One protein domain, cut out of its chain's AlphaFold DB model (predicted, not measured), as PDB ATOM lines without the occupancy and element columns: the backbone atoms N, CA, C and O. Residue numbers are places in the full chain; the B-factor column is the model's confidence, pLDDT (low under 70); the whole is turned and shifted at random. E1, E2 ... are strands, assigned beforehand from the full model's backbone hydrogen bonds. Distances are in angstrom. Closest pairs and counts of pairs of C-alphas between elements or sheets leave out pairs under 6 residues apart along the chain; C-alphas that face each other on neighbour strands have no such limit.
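Overview. This is residues 125 to 224 of the 224 residues of an uncharacterized protein of Candidatus Methanofastidiosum sp (UniProt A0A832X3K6). A strongly twisted sheet of five strands, E1, E2, E6, E4 and E5, makes one layer, and a ribbon of two strands, E3 and E7, lies over one of its faces as a smaller second layer, loosely set. The first printed residues, 125 to 126, run beside E7, and the stretch after them crosses to the large sheet's edge at E1. The printed part has 100 residues, with no named helix and seven strands, E1 to E7 in order along the chain; both sheets are antiparallel, the larger in the order E1, E2, E6, E4, E5, and the class is all strand. The whole is compact, with a radius of gyration of the C-alphas of 14.0 A and spans of 39 by 32 by 23 A.

Arrangement. Residues 125 to 126 pair, antiparallel, with residues 221 to 222 of E7, which is residues 216 to 223. E1, residues 131 to 137, and E2, residues 140 to 153, form a hairpin over a tight link; C-alphas 132 and 149 face each other at 4.5 A, and N 133 and O 148 are 2.7 A apart, within hydrogen-bond range. E2 bends by 71 degrees at residue 143. E3, residues 159 to 165, is apart from E2 and is the antiparallel neighbour of E7, at 158 degrees between directions; C-alphas 165 and 216 face each other at 4.5 A, with N 162 and O 219 at 2.8 A. E4, residues 176 to 182, and E5, residues 192 to 194, form a hairpin, with N 194 and O 176 at 2.8 A; E5 and E1 are the edge strands. E6, residues 206 to 212, is an inner strand between E2 and E4, antiparallel to both: N 149 and O 210 are 3.0 A apart, and N 207 and O 181 are 2.8 A apart. E6 and E7 meet only through their link, while E2 and E7 are near each other, with 10 pairs of C-alphas within 10 A.

Along the chain. E1 begins at C-alpha 131, (-58.791, 53.772, -2.435), and is 20.2 A long. E2, the longest strand with 14 residues, measures 33.8 A. E3 is 20.0 A, E4 20.2 A, E5 6.4 A and E6 19.3 A long; E6 ends at C-alpha 212, (-49.551, 42.487, -2.187). E7, 20.6 A, ends at C-alpha 223, (-44.351, 55.470, 13.829).

Size, cuts and confidence. The C-alphas of Lys 139 and Asp 224 are the two farthest apart, at 43.6 A. The printed part has no cut, and the link from E5 to E6, 11 residues, is long. The mean pLDDT of the printed part is 77.5; residues 154 to 158, 167 to 174, 194 to 204 and 224 are under 70.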
ATOM      1  N   ARG A 125     -49.618  53.945  14.149       84.62
ATOM      2  CA  ARG A 125     -50.928  54.604  14.066       84.62
ATOM      3  C   ARG A 125     -51.435  54.524  12.629       84.62
ATOM      4  O   ARG A 125     -50.931  55.232  11.758       84.62
ATOM      5  N   GLU A 126     -52.394  53.628  12.393       83.81
ATOM      6  CA  GLU A 126     -52.874  53.264  11.052       83.81
ATOM      7  C   GLU A 126     -53.433  54.463  10.266       83.81
ATOM      8  O   GLU A 126     -54.288  55.210  10.749       83.81
ATOM      9  N   ILE A 127     -52.986  54.602   9.016       84.62
ATOM     10  CA  ILE A 127     -53.540  55.541   8.034       84.62
ATOM     11  C   ILE A 127     -54.510  54.774   7.134       84.62
ATOM     12  O   ILE A 127     -54.196  53.688   6.642       84.62
ATOM     13  N   GLN A 128     -55.687  55.348   6.889       87.31
ATOM     14  CA  GLN A 128     -56.674  54.736   6.003       87.31
ATOM     15  C   GLN A 128     -56.291  54.936   4.530       87.31
ATOM     16  O   GLN A 128     -55.877  56.039   4.156       87.31
ATOM     17  N   PRO A 129     -56.433  53.904   3.679       88.56
ATOM     18  CA  PRO A 129     -56.237  54.069   2.248       88.56
ATOM     19  C   PRO A 129     -57.294  55.019   1.679       88.56
ATOM     20  O   PRO A 129     -58.451  55.013   2.102       88.56
ATOM     21  N   SER A 130     -56.907  55.824   0.692       87.56
ATOM     22  CA  SER A 130     -57.853  56.646  -0.065       87.56
ATOM     23  C   SER A 130     -58.703  55.793  -1.003       87.56
ATOM     24  O   SER A 130     -59.863  56.112  -1.244       87.56
ATOM     25  N   GLU A 131     -58.123  54.716  -1.538       89.06
ATOM     26  CA  GLU A 131     -58.791  53.772  -2.435       89.06
ATOM     27  C   GLU A 131     -58.228  52.357  -2.249       89.06
ATOM     28  O   GLU A 131     -57.054  52.185  -1.919       89.06
ATOM     29  N   SER A 132     -59.052  51.347  -2.535       88.69
ATOM     30  CA  SER A 132     -58.670  49.932  -2.506       88.69
ATOM     31  C   SER A 132     -59.135  49.229  -3.777       88.69
ATOM     32  O   SER A 132     -60.257  49.423  -4.241       88.69
ATOM     33  N   TRP A 133     -58.246  48.426  -4.346       86.56
ATOM     34  CA  TRP A 133     -58.367  47.777  -5.643       86.56
ATOM     35  C   TRP A 133     -58.167  46.268  -5.466       86.56
ATOM     36  O   TRP A 133     -57.304  45.826  -4.704       86.56
ATOM     37  N   ILE A 134     -58.962  45.469  -6.176       86.25
ATOM     38  CA  ILE A 134     -58.868  44.005  -6.174       86.25
ATOM     39  C   ILE A 134     -58.447  43.559  -7.569       86.25
ATOM     40  O   ILE A 134     -59.102  43.899  -8.556       86.25
ATOM     41  N   PHE A 135     -57.376  42.775  -7.645       85.62
ATOM     42  CA  PHE A 135     -56.863  42.218  -8.890       85.62
ATOM     43  C   PHE A 135     -57.230  40.742  -8.956       85.62
ATOM     44  O   PHE A 135     -56.749  39.945  -8.149       85.62
ATOM     45  N   ASN A 136     -58.091  40.388  -9.907       88.00
ATOM     46  CA  ASN A 136     -58.515  39.009 -10.136       88.00
ATOM     47  C   ASN A 136     -57.670  38.336 -11.222       88.00
ATOM     48  O   ASN A 136     -57.078  39.008 -12.070       88.00
ATOM     49  N   ASP A 137     -57.649  37.005 -11.213       86.19
ATOM     50  CA  ASP A 137     -57.012  36.211 -12.258       86.19
ATOM     51  C   ASP A 137     -57.718  36.490 -13.600       86.19
ATOM     52  O   ASP A 137     -58.940  36.329 -13.696       86.19
ATOM     53  N   PRO A 138     -56.991  36.896 -14.657       88.88
ATOM     54  CA  PRO A 138     -57.592  37.151 -15.964       88.88
ATOM     55  C   PRO A 138     -58.304  35.934 -16.569       88.88
ATOM     56  O   PRO A 138     -59.172  36.097 -17.424       88.88
ATOM     57  N   LYS A 139     -57.918  34.714 -16.169       92.12
ATOM     58  CA  LYS A 139     -58.510  33.455 -16.643       92.12
ATOM     59  C   LYS A 139     -59.667  32.978 -15.766       92.12
ATOM     60  O   LYS A 139     -60.483  32.194 -16.241       92.12
ATOM     61  N   ASP A 140     -59.735  33.436 -14.519       89.12
ATOM     62  CA  ASP A 140     -60.781  33.086 -13.560       89.12
ATOM     63  C   ASP A 140     -61.065  34.267 -12.621       89.12
ATOM     64  O   ASP A 140     -60.439  34.442 -11.575       89.12
ATOM     65  N   THR A 141     -62.069  35.070 -12.970       86.44
ATOM     66  CA  THR A 141     -62.410  36.283 -12.220       86.44
ATOM     67  C   THR A 141     -62.948  36.016 -10.811       86.44
ATOM     68  O   THR A 141     -63.144  36.967 -10.057       86.44
ATOM     69  N   SER A 142     -63.220  34.756 -10.449       85.81
ATOM     70  CA  SER A 142     -63.598  34.380  -9.080       85.81
ATOM     71  C   SER A 142     -62.396  34.282  -8.136       85.81
ATOM     72  O   SER A 142     -62.559  34.287  -6.914       85.81
ATOM     73  N   LYS A 143     -61.183  34.225  -8.692       86.81
ATOM     74  CA  LYS A 143     -59.938  34.090  -7.948       86.81
ATOM     75  C   LYS A 143     -59.238  35.439  -7.813       86.81
ATOM     76  O   LYS A 143     -58.803  36.026  -8.801       86.81
ATOM     77  N   VAL A 144     -59.063  35.892  -6.575       84.44
ATOM     78  CA  VAL A 144     -58.252  37.077  -6.256       84.44
ATOM     79  C   VAL A 144     -56.768  36.712  -6.312       84.44
ATOM     80  O   VAL A 144     -56.354  35.705  -5.738       84.44
ATOM     81  N   VAL A 145     -55.975  37.539  -6.991       86.19
ATOM     82  CA  VAL A 145     -54.522  37.384  -7.162       86.19
ATOM     83  C   VAL A 145     -53.743  38.415  -6.354       86.19
ATOM     84  O   VAL A 145     -52.669  38.092  -5.860       86.19
ATOM     85  N   ALA A 146     -54.270  39.631  -6.187       86.12
ATOM     86  CA  ALA A 146     -53.643  40.660  -5.364       86.12
ATOM     87  C   ALA A 146     -54.655  41.701  -4.868       86.12
ATOM     88  O   ALA A 146     -55.721  41.898  -5.460       86.12
ATOM     89  N   PHE A 147     -54.274  42.410  -3.812       85.56
ATOM     90  CA  PHE A 147     -54.916  43.644  -3.371       85.56
ATOM     91  C   PHE A 147     -53.978  44.823  -3.621       85.56
ATOM     92  O   PHE A 147     -52.768  44.701  -3.434       85.56
ATOM     93  N   GLY A 148     -54.537  45.957  -4.041       86.62
ATOM     94  CA  GLY A 148     -53.817  47.221  -4.177       86.62
ATOM     95  C   GLY A 148     -54.469  48.300  -3.335       86.62
ATOM     96  O   GLY A 148     -55.669  48.522  -3.453       86.62
ATOM     97  N   ASN A 149     -53.701  48.985  -2.499       88.50
ATOM     98  CA  ASN A 149     -54.206  50.106  -1.710       88.50
ATOM     99  C   ASN A 149     -53.492  51.389  -2.106       88.50
ATOM    100  O   ASN A 149     -52.269  51.391  -2.273       88.50
ATOM    101  N   ILE A 150     -54.264  52.466  -2.235       86.75
ATOM    102  CA  ILE A 150     -53.749  53.798  -2.521       86.75
ATOM    103  C   ILE A 150     -53.649  54.578  -1.217       86.75
ATOM    104  O   ILE A 150     -54.640  54.736  -0.507       86.75
ATOM    105  N   TYR A 151     -52.460  55.090  -0.925       85.56
ATOM    106  CA  TYR A 151     -52.201  55.939   0.230       85.56
ATOM    107  C   TYR A 151     -51.702  57.300  -0.218       85.56
ATOM    108  O   TYR A 151     -50.934  57.412  -1.173       85.56
ATOM    109  N   LEU A 152     -52.114  58.329   0.511       82.25
ATOM    110  CA  LEU A 152     -51.586  59.673   0.366       82.25
ATOM    111  C   LEU A 152     -50.668  59.948   1.552       82.25
ATOM    112  O   LEU A 152     -51.138  60.027   2.686       82.25
ATOM    113  N   LEU A 153     -49.365  60.033   1.289       76.25
ATOM    114  CA  LEU A 153     -48.356  60.178   2.336       76.25
ATOM    115  C   LEU A 153     -47.767  61.591   2.295       76.25
ATOM    116  O   LEU A 153     -47.306  62.052   1.246       76.25
ATOM    117  N   TYR A 154     -47.790  62.256   3.450       67.69
ATOM    118  CA  TYR A 154     -47.308  63.620   3.661       67.69
ATOM    119  C   TYR A 154     -46.114  63.629   4.635       67.69
ATOM    120  O   TYR A 154     -46.144  62.913   5.633       67.69
ATOM    121  N   THR A 155     -45.116  64.473   4.341       63.44
ATOM    122  CA  THR A 155     -44.025  64.969   5.221       63.44
ATOM    123  C   THR A 155     -43.019  63.984   5.860       63.44
ATOM    124  O   THR A 155     -43.133  62.769   5.781       63.44
ATOM    125  N   SER A 156     -41.962  64.576   6.445       56.16
ATOM    126  CA  SER A 156     -40.684  64.033   6.957       56.16
ATOM    127  C   SER A 156     -40.751  63.037   8.126       56.16
ATOM    128  O   SER A 156     -39.732  62.793   8.778       56.16
ATOM    129  N   ASP A 157     -41.926  62.492   8.420       59.75
ATOM    130  CA  ASP A 157     -42.132  61.572   9.533       59.75
ATOM    131  C   ASP A 157     -41.680  60.151   9.172       59.75
ATOM    132  O   ASP A 157     -41.579  59.769   8.002       59.75
ATOM    133  N   LYS A 158     -41.380  59.340  10.191       67.75
ATOM    134  CA  LYS A 158     -41.060  57.925   9.985       67.75
ATOM    135  C   LYS A 158     -42.353  57.169   9.697       67.75
ATOM    136  O   LYS A 158     -43.223  57.063  10.559       67.75
ATOM    137  N   ILE A 159     -42.462  56.636   8.487       74.69
ATOM    138  CA  ILE A 159     -43.577  55.778   8.079       74.69
ATOM    139  C   ILE A 159     -43.177  54.328   8.331       74.69
ATOM    140  O   ILE A 159     -42.108  53.887   7.907       74.69
ATOM    141  N   GLY A 160     -44.032  53.600   9.040       75.00
ATOM    142  CA  GLY A 160     -43.883  52.175   9.291       75.00
ATOM    143  C   GLY A 160     -44.794  51.380   8.365       75.00
ATOM    144  O   GLY A 160     -45.938  51.773   8.130       75.00
ATOM    145  N   VAL A 161     -44.295  50.249   7.872       77.81
ATOM    146  CA  VAL A 161     -45.089  49.245   7.157       77.81
ATOM    147  C   VAL A 161     -44.910  47.916   7.881       77.81
ATOM    148  O   VAL A 161     -43.791  47.421   7.997       77.81
ATOM    149  N   ILE A 162     -46.006  47.332   8.359       78.12
ATOM    150  CA  ILE A 162     -46.039  45.958   8.860       78.12
ATOM    151  C   ILE A 162     -46.764  45.113   7.830       78.12
ATOM    152  O   ILE A 162     -47.906  45.405   7.470       78.12
ATOM    153  N   LEU A 163     -46.110  44.041   7.394       78.00
ATOM    154  CA  LEU A 163     -46.759  43.005   6.617       78.00
ATOM    155  C   LEU A 163     -46.951  41.757   7.473       78.00
ATOM    156  O   LEU A 163     -46.009  41.239   8.067       78.00
ATOM    157  N   THR A 164     -48.184  41.271   7.528       78.25
ATOM    158  CA  THR A 164     -48.568  40.105   8.321       78.25
ATOM    159  C   THR A 164     -49.235  39.074   7.429       78.25
ATOM    160  O   THR A 164     -50.102  39.402   6.626       78.25
ATOM    161  N   CYS A 165     -48.854  37.812   7.582       81.00
ATOM    162  CA  CYS A 165     -49.450  36.705   6.847       81.00
ATOM    163  C   CYS A 165     -50.645  36.089   7.597       81.00
ATOM    164  O   CYS A 165     -50.623  35.981   8.823       81.00
ATOM    165  N   ARG A 166     -51.661  35.608   6.866       76.62
ATOM    166  CA  ARG A 166     -52.670  34.666   7.386       76.62
ATOM    167  C   ARG A 166     -52.001  33.317   7.683       76.62
ATOM    168  O   ARG A 166     -51.464  32.677   6.780       76.62
ATOM    169  N   SER A 167     -51.988  32.919   8.953       62.69
ATOM    170  CA  SER A 167     -51.252  31.762   9.473       62.69
ATOM    171  C   SER A 167     -51.802  30.424   8.956       62.69
ATOM    172  O   SER A 167     -52.599  29.784   9.633       62.69
ATOM    173  N   ASP A 168     -51.375  30.053   7.748       66.56
ATOM    174  CA  ASP A 168     -51.589  28.779   7.032       66.56
ATOM    175  C   ASP A 168     -51.178  28.870   5.544       66.56
ATOM    176  O   ASP A 168     -51.086  27.837   4.879       66.56
ATOM    177  N   LYS A 169     -50.929  30.078   5.002       66.25
ATOM    178  CA  LYS A 169     -50.782  30.290   3.545       66.25
ATOM    179  C   LYS A 169     -49.448  30.837   3.041       66.25
ATOM    180  O   LYS A 169     -49.253  30.840   1.829       66.25
ATOM    181  N   CYS A 170     -48.526  31.260   3.905       66.25
ATOM    182  CA  CYS A 170     -47.242  31.801   3.446       66.25
ATOM    183  C   CYS A 170     -46.155  30.738   3.472       66.25
ATOM    184  O   CYS A 170     -45.626  30.394   4.527       66.25
ATOM    185  N   LEU A 171     -45.856  30.212   2.287       63.00
ATOM    186  CA  LEU A 171     -44.713  29.334   2.051       63.00
ATOM    187  C   LEU A 171     -43.455  30.128   1.658       63.00
ATOM    188  O   LEU A 171     -42.353  29.645   1.885       63.00
ATOM    189  N   ASP A 172     -43.632  31.351   1.143       63.84
ATOM    190  CA  ASP A 172     -42.573  32.231   0.637       63.84
ATOM    191  C   ASP A 172     -42.629  33.622   1.283       63.84
ATOM    192  O   ASP A 172     -43.606  33.963   1.947       63.84
ATOM    193  N   TYR A 173     -41.586  34.436   1.085       65.19
ATOM    194  CA  TYR A 173     -41.591  35.844   1.488       65.19
ATOM    195  C   TYR A 173     -42.568  36.664   0.631       65.19
ATOM    196  O   TYR A 173     -42.727  36.407  -0.566       65.19
ATOM    197  N   PRO A 174     -43.209  37.691   1.209       69.75
ATOM    198  CA  PRO A 174     -44.087  38.571   0.457       69.75
ATOM    199  C   PRO A 174     -43.326  39.338  -0.617       69.75
ATOM    200  O   PRO A 174     -42.292  39.944  -0.348       69.75
ATOM    201  N   THR A 175     -43.895  39.392  -1.818       71.75
ATOM    202  CA  THR A 175     -43.447  40.333  -2.844       71.75
ATOM    203  C   THR A 175     -44.390  41.528  -2.851       71.75
ATOM    204  O   THR A 175     -45.577  41.373  -3.138       71.75
ATOM    205  N   VAL A 176     -43.878  42.712  -2.513       77.06
ATOM    206  CA  VAL A 176     -44.652  43.960  -2.541       77.06
ATOM    207  C   VAL A 176     -44.195  44.786  -3.731       77.06
ATOM    208  O   VAL A 176     -43.000  45.007  -3.899       77.06
ATOM    209  N   TYR A 177     -45.129  45.267  -4.545       80.50
ATOM    210  CA  TYR A 177     -44.828  46.242  -5.596       80.50
ATOM    211  C   TYR A 177     -45.358  47.610  -5.196       80.50
ATOM    212  O   TYR A 177     -46.417  47.696  -4.567       80.50
ATOM    213  N   TYR A 178     -44.669  48.678  -5.594       82.38
ATOM    214  CA  TYR A 178     -45.189  50.032  -5.443       82.38
ATOM    215  C   TYR A 178     -45.113  50.835  -6.733       82.38
ATOM    216  O   TYR A 178     -44.141  50.733  -7.472       82.38
ATOM    217  N   GLY A 179     -46.130  51.657  -6.970       83.50
ATOM    218  CA  GLY A 179     -46.098  52.761  -7.928       83.50
ATOM    219  C   GLY A 179     -46.415  54.064  -7.201       83.50
ATOM    220  O   GLY A 179     -47.069  54.043  -6.157       83.50
ATOM    221  N   TYR A 180     -45.965  55.204  -7.721       85.19
ATOM    222  CA  TYR A 180     -46.278  56.507  -7.126       85.19
ATOM    223  C   TYR A 180     -46.656  57.545  -8.181       85.19
ATOM    224  O   TYR A 180     -46.270  57.414  -9.336       85.19
ATOM    225  N   LYS A 181     -47.402  58.579  -7.796       86.19
ATOM    226  CA  LYS A 181     -47.633  59.784  -8.608       86.19
ATOM    227  C   LYS A 181     -47.670  61.015  -7.721       86.19
ATOM    228  O   LYS A 181     -48.277  60.986  -6.648       86.19
ATOM    229  N   ARG A 182     -47.046  62.107  -8.144       84.25
ATOM    230  CA  ARG A 182     -47.098  63.374  -7.404       84.25
ATOM    231  C   ARG A 182     -48.465  64.025  -7.545       84.25
ATOM    232  O   ARG A 182     -49.213  63.757  -8.488       84.25
ATOM    233  N   GLN A 183     -48.798  64.915  -6.617       79.81
ATOM    234  CA  GLN A 183     -50.005  65.722  -6.765       79.81
ATOM    235  C   GLN A 183     -49.961  66.528  -8.074       79.81
ATOM    236  O   GLN A 183     -48.980  67.203  -8.375       79.81
ATOM    237  N   GLY A 184     -51.033  66.429  -8.863       81.81
ATOM    238  CA  GLY A 184     -51.130  67.047 -10.189       81.81
ATOM    239  C   GLY A 184     -50.685  66.153 -11.352       81.81
ATOM    240  O   GLY A 184     -51.014  66.457 -12.498       81.81
ATOM    241  N   GLU A 185     -50.015  65.027 -11.090       85.06
ATOM    242  CA  GLU A 185     -49.715  64.026 -12.116       85.06
ATOM    243  C   GLU A 185     -50.929  63.121 -12.375       85.06
ATOM    244  O   GLU A 185     -51.716  62.804 -11.477       85.06
ATOM    245  N   ARG A 186     -51.102  62.715 -13.639       81.56
ATOM    246  CA  ARG A 186     -52.227  61.863 -14.059       81.56
ATOM    247  C   ARG A 186     -51.919  60.377 -13.928       81.56
ATOM    248  O   ARG A 186     -52.801  59.615 -13.543       81.56
ATOM    249  N   GLU A 187     -50.689  59.988 -14.236       85.75
ATOM    250  CA  GLU A 187     -50.265  58.593 -14.334       85.75
ATOM    251  C   GLU A 187     -49.321  58.226 -13.191       85.75
ATOM    252  O   GLU A 187     -48.621  59.084 -12.654       85.75
ATOM    253  N   PHE A 188     -49.339  56.950 -12.806       81.56
ATOM    254  CA  PHE A 188     -48.375  56.397 -11.864       81.56
ATOM    255  C   PHE A 188     -47.062  56.094 -12.584       81.56
ATOM    256  O   PHE A 188     -47.062  55.527 -13.676       81.56
ATOM    257  N   HIS A 189     -45.954  56.463 -11.947       78.88
ATOM    258  CA  HIS A 189     -44.614  56.014 -12.314       78.88
ATOM    259  C   HIS A 189     -44.485  54.498 -12.089       78.88
ATOM    260  O   HIS A 189     -45.297  53.899 -11.377       78.88
ATOM    261  N   GLU A 190     -43.477  53.891 -12.721       72.75
ATOM    262  CA  GLU A 190     -43.293  52.434 -12.831       72.75
ATOM    263  C   GLU A 190     -43.424  51.656 -11.511       72.75
ATOM    264  O   GLU A 190     -43.078  52.142 -10.431       72.75
ATOM    265  N   TYR A 191     -43.896  50.406 -11.627       73.00
ATOM    266  CA  TYR A 191     -44.022  49.484 -10.502       73.00
ATOM    267  C   TYR A 191     -42.674  48.857 -10.156       73.00
ATOM    268  O   TYR A 191     -42.122  48.082 -10.938       73.00
ATOM    269  N   ILE A 192     -42.170  49.153  -8.962       71.81
ATOM    270  CA  ILE A 192     -40.899  48.629  -8.457       71.81
ATOM    271  C   ILE A 192     -41.189  47.570  -7.393       71.81
ATOM    272  O   ILE A 192     -42.001  47.788  -6.491       71.81
ATOM    273  N   GLN A 193     -40.520  46.422  -7.501       76.00
ATOM    274  CA  GLN A 193     -40.540  45.380  -6.480       76.00
ATOM    275  C   GLN A 193     -39.738  45.827  -5.253       76.00
ATOM    276  O   GLN A 193     -38.591  46.254  -5.373       76.00
ATOM    277  N   ILE A 194     -40.327  45.709  -4.068       68.50
ATOM    278  CA  ILE A 194     -39.662  45.951  -2.790       68.50
ATOM    279  C   ILE A 194     -39.085  44.621  -2.308       68.50
ATOM    280  O   ILE A 194     -39.815  43.765  -1.814       68.50
ATOM    281  N   GLU A 195     -37.777  44.446  -2.475       60.34
ATOM    282  CA  GLU A 195     -37.053  43.267  -1.974       60.34
ATOM    283  C   GLU A 195     -36.766  43.365  -0.467       60.34
ATOM    284  O   GLU A 195     -36.707  42.350   0.221       60.34
ATOM    285  N   ASP A 196     -36.640  44.590   0.054       56.75
ATOM    286  CA  ASP A 196     -36.442  44.869   1.473       56.75
ATOM    287  C   ASP A 196     -37.183  46.155   1.882       56.75
ATOM    288  O   ASP A 196     -36.842  47.265   1.462       56.75
ATOM    289  N   LEU A 197     -38.215  46.006   2.719       56.94
ATOM    290  CA  LEU A 197     -39.004  47.125   3.250       56.94
ATOM    291  C   LEU A 197     -38.185  48.039   4.175       56.94
ATOM    292  O   LEU A 197     -38.581  49.183   4.398       56.94
ATOM    293  N   SER A 198     -37.047  47.577   4.702       50.28
ATOM    294  CA  SER A 198     -36.227  48.363   5.628       50.28
ATOM    295  C   SER A 198     -35.477  49.524   4.958       50.28
ATOM    296  O   SER A 198     -35.060  50.455   5.651       50.28
ATOM    297  N   TYR A 199     -35.376  49.537   3.621       46.28
ATOM    298  CA  TYR A 199     -34.720  50.596   2.836       46.28
ATOM    299  C   TYR A 199     -35.640  51.274   1.801       46.28
ATOM    300  O   TYR A 199     -35.193  51.727   0.746       46.28
ATOM    301  N   TRP A 200     -36.931  51.419   2.109       58.34
ATOM    302  CA  TRP A 200     -37.871  52.166   1.266       58.34
ATOM    303  C   TRP A 200     -37.839  53.675   1.577       58.34
ATOM    304  O   TRP A 200     -38.172  54.105   2.680       58.34
ATOM    305  N   ARG A 201     -37.430  54.504   0.604       59.91
ATOM    306  CA  ARG A 201     -37.475  55.980   0.695       59.91
ATOM    307  C   ARG A 201     -38.277  56.571  -0.461       59.91
ATOM    308  O   ARG A 201     -37.698  56.930  -1.489       59.91
ATOM    309  N   PRO A 202     -39.600  56.649  -0.323       61.91
ATOM    310  CA  PRO A 202     -40.437  57.133  -1.398       61.91
ATOM    311  C   PRO A 202     -40.413  58.680  -1.503       61.91
ATOM    312  O   PRO A 202     -40.150  59.367  -0.513       61.91
ATOM    313  N   PRO A 203     -40.640  59.262  -2.698       64.38
ATOM    314  CA  PRO A 203     -40.638  60.715  -2.892       64.38
ATOM    315  C   PRO A 203     -41.886  61.376  -2.294       64.38
ATOM    316  O   PRO A 203     -42.989  61.102  -2.758       64.38
ATOM    317  N   PHE A 204     -41.707  62.263  -1.314       67.94
ATOM    318  CA  PHE A 204     -42.783  62.903  -0.541       67.94
ATOM    319  C   PHE A 204     -43.856  63.617  -1.387       67.94
ATOM    320  O   PHE A 204     -43.614  63.994  -2.536       67.94
ATOM    321  N   ASP A 205     -45.032  63.820  -0.782       73.81
ATOM    322  CA  ASP A 205     -46.201  64.492  -1.369       73.81
ATOM    323  C   ASP A 205     -46.717  63.806  -2.646       73.81
ATOM    324  O   ASP A 205     -46.967  64.416  -3.693       73.81
ATOM    325  N   ALA A 206     -46.883  62.488  -2.545       79.69
ATOM    326  CA  ALA A 206     -47.334  61.627  -3.626       79.69
ATOM    327  C   ALA A 206     -48.416  60.647  -3.158       79.69
ATOM    328  O   ALA A 206     -48.542  60.313  -1.977       79.69
ATOM    329  N   PHE A 207     -49.202  60.181  -4.121       83.06
ATOM    330  CA  PHE A 207     -50.053  59.012  -3.967       83.06
ATOM    331  C   PHE A 207     -49.228  57.769  -4.266       83.06
ATOM    332  O   PHE A 207     -48.509  57.748  -5.265       83.06
ATOM    333  N   TYR A 208     -49.381  56.730  -3.456       82.94
ATOM    334  CA  TYR A 208     -48.698  55.449  -3.617       82.94
ATOM    335  C   TYR A 208     -49.708  54.342  -3.778       82.94
ATOM    336  O   TYR A 208     -50.606  54.242  -2.949       82.94
ATOM    337  N   VAL A 209     -49.531  53.493  -4.786       85.44
ATOM    338  CA  VAL A 209     -50.244  52.217  -4.865       85.44
ATOM    339  C   VAL A 209     -49.308  51.125  -4.397       85.44
ATOM    340  O   VAL A 209     -48.235  50.966  -4.973       85.44
ATOM    341  N   LEU A 210     -49.717  50.381  -3.376       86.06
ATOM    342  CA  LEU A 210     -48.984  49.233  -2.853       86.06
ATOM    343  C   LEU A 210     -49.756  47.949  -3.152       86.06
ATOM    344  O   LEU A 210     -50.920  47.842  -2.765       86.06
ATOM    345  N   TYR A 211     -49.099  46.996  -3.812       85.25
ATOM    346  CA  TYR A 211     -49.660  45.710  -4.232       85.25
ATOM    347  C   TYR A 211     -49.088  44.574  -3.398       85.25
ATOM    348  O   TYR A 211     -47.871  44.490  -3.233       85.25
ATOM    349  N   PHE A 212     -49.950  43.675  -2.936       82.94
ATOM    350  CA  PHE A 212     -49.551  42.487  -2.187       82.94
ATOM    351  C   PHE A 212     -50.499  41.314  -2.457       82.94
ATOM    352  O   PHE A 212     -51.676  41.499  -2.787       82.94
ATOM    353  N   SER A 213     -49.978  40.095  -2.315       82.94
ATOM    354  CA  SER A 213     -50.752  38.864  -2.491       82.94
ATOM    355  C   SER A 213     -51.856  38.725  -1.423       82.94
ATOM    356  O   SER A 213     -51.685  39.200  -0.297       82.94
ATOM    357  N   PRO A 214     -52.994  38.073  -1.730       81.38
ATOM    358  CA  PRO A 214     -54.183  38.041  -0.873       81.38
ATOM    359  C   PRO A 214     -53.998  37.325   0.473       81.38
ATOM    360  O   PRO A 214     -54.817  37.493   1.381       81.38
ATOM    361  N   GLU A 215     -52.955  36.516   0.614       82.94
ATOM    362  CA  GLU A 215     -52.555  35.862   1.858       82.94
ATOM    363  C   GLU A 215     -51.914  36.817   2.878       82.94
ATOM    364  O   GLU A 215     -51.852  36.482   4.065       82.94
ATOM    365  N   TYR A 216     -51.516  38.018   2.452       81.69
ATOM    366  CA  TYR A 216     -50.936  39.042   3.313       81.69
ATOM    367  C   TYR A 216     -51.939  40.132   3.690       81.69
ATOM    368  O   TYR A 216     -52.916  40.411   2.995       81.69
ATOM    369  N   TYR A 217     -51.655  40.782   4.811       78.50
ATOM    370  CA  TYR A 217     -52.237  42.041   5.238       78.50
ATOM    371  C   TYR A 217     -51.124  43.050   5.438       78.50
ATOM    372  O   TYR A 217     -50.049  42.708   5.930       78.50
ATOM    373  N   MET A 218     -51.414  44.301   5.112       80.62
ATOM    374  CA  MET A 218     -50.476  45.398   5.257       80.62
ATOM    375  C   MET A 218     -51.075  46.468   6.155       80.62
ATOM    376  O   MET A 218     -52.182  46.947   5.907       80.62
ATOM    377  N   LYS A 219     -50.322  46.852   7.181       80.25
ATOM    378  CA  LYS A 219     -50.597  48.019   8.012       80.25
ATOM    379  C   LYS A 219     -49.557  49.074   7.694       80.25
ATOM    380  O   LYS A 219     -48.364  48.802   7.793       80.25
ATOM    381  N   ILE A 220     -50.011  50.260   7.310       81.31
ATOM    382  CA  ILE A 220     -49.147  51.418   7.086       81.31
ATOM    383  C   ILE A 220     -49.590  52.547   8.001       81.31
ATOM    384  O   ILE A 220     -50.787  52.739   8.238       81.31
ATOM    385  N   GLY A 221     -48.632  53.296   8.520       80.62
ATOM    386  CA  GLY A 221     -48.958  54.425   9.367       80.62
ATOM    387  C   GLY A 221     -47.747  55.149   9.911       80.62
ATOM    388  O   GLY A 221     -46.604  54.842   9.567       80.62
ATOM    389  N   TYR A 222     -48.022  56.121  10.768       80.56
ATOM    390  CA  TYR A 222     -46.980  56.873  11.448       80.56
ATOM    391  C   TYR A 222     -46.398  56.037  12.584       80.56
ATOM    392  O   TYR A 222     -47.154  55.434  13.354       80.56
ATOM    393  N   VAL A 223     -45.069  56.009  12.670       77.81
ATOM    394  CA  VAL A 223     -44.351  55.470  13.829       77.81
ATOM    395  C   VAL A 223     -44.348  56.538  14.924       77.81
ATOM    396  O   VAL A 223     -44.124  57.713  14.624       77.81
ATOM    397  N   ASP A 224     -44.638  56.130  16.159       66.56
ATOM    398  CA  ASP A 224     -44.578  56.995  17.349       66.56
ATOM    399  C   ASP A 224     -43.149  57.423  17.734       66.56
ATOM    400  O   ASP A 224     -42.187  56.648  17.504       66.56
TER     401      ASP A 224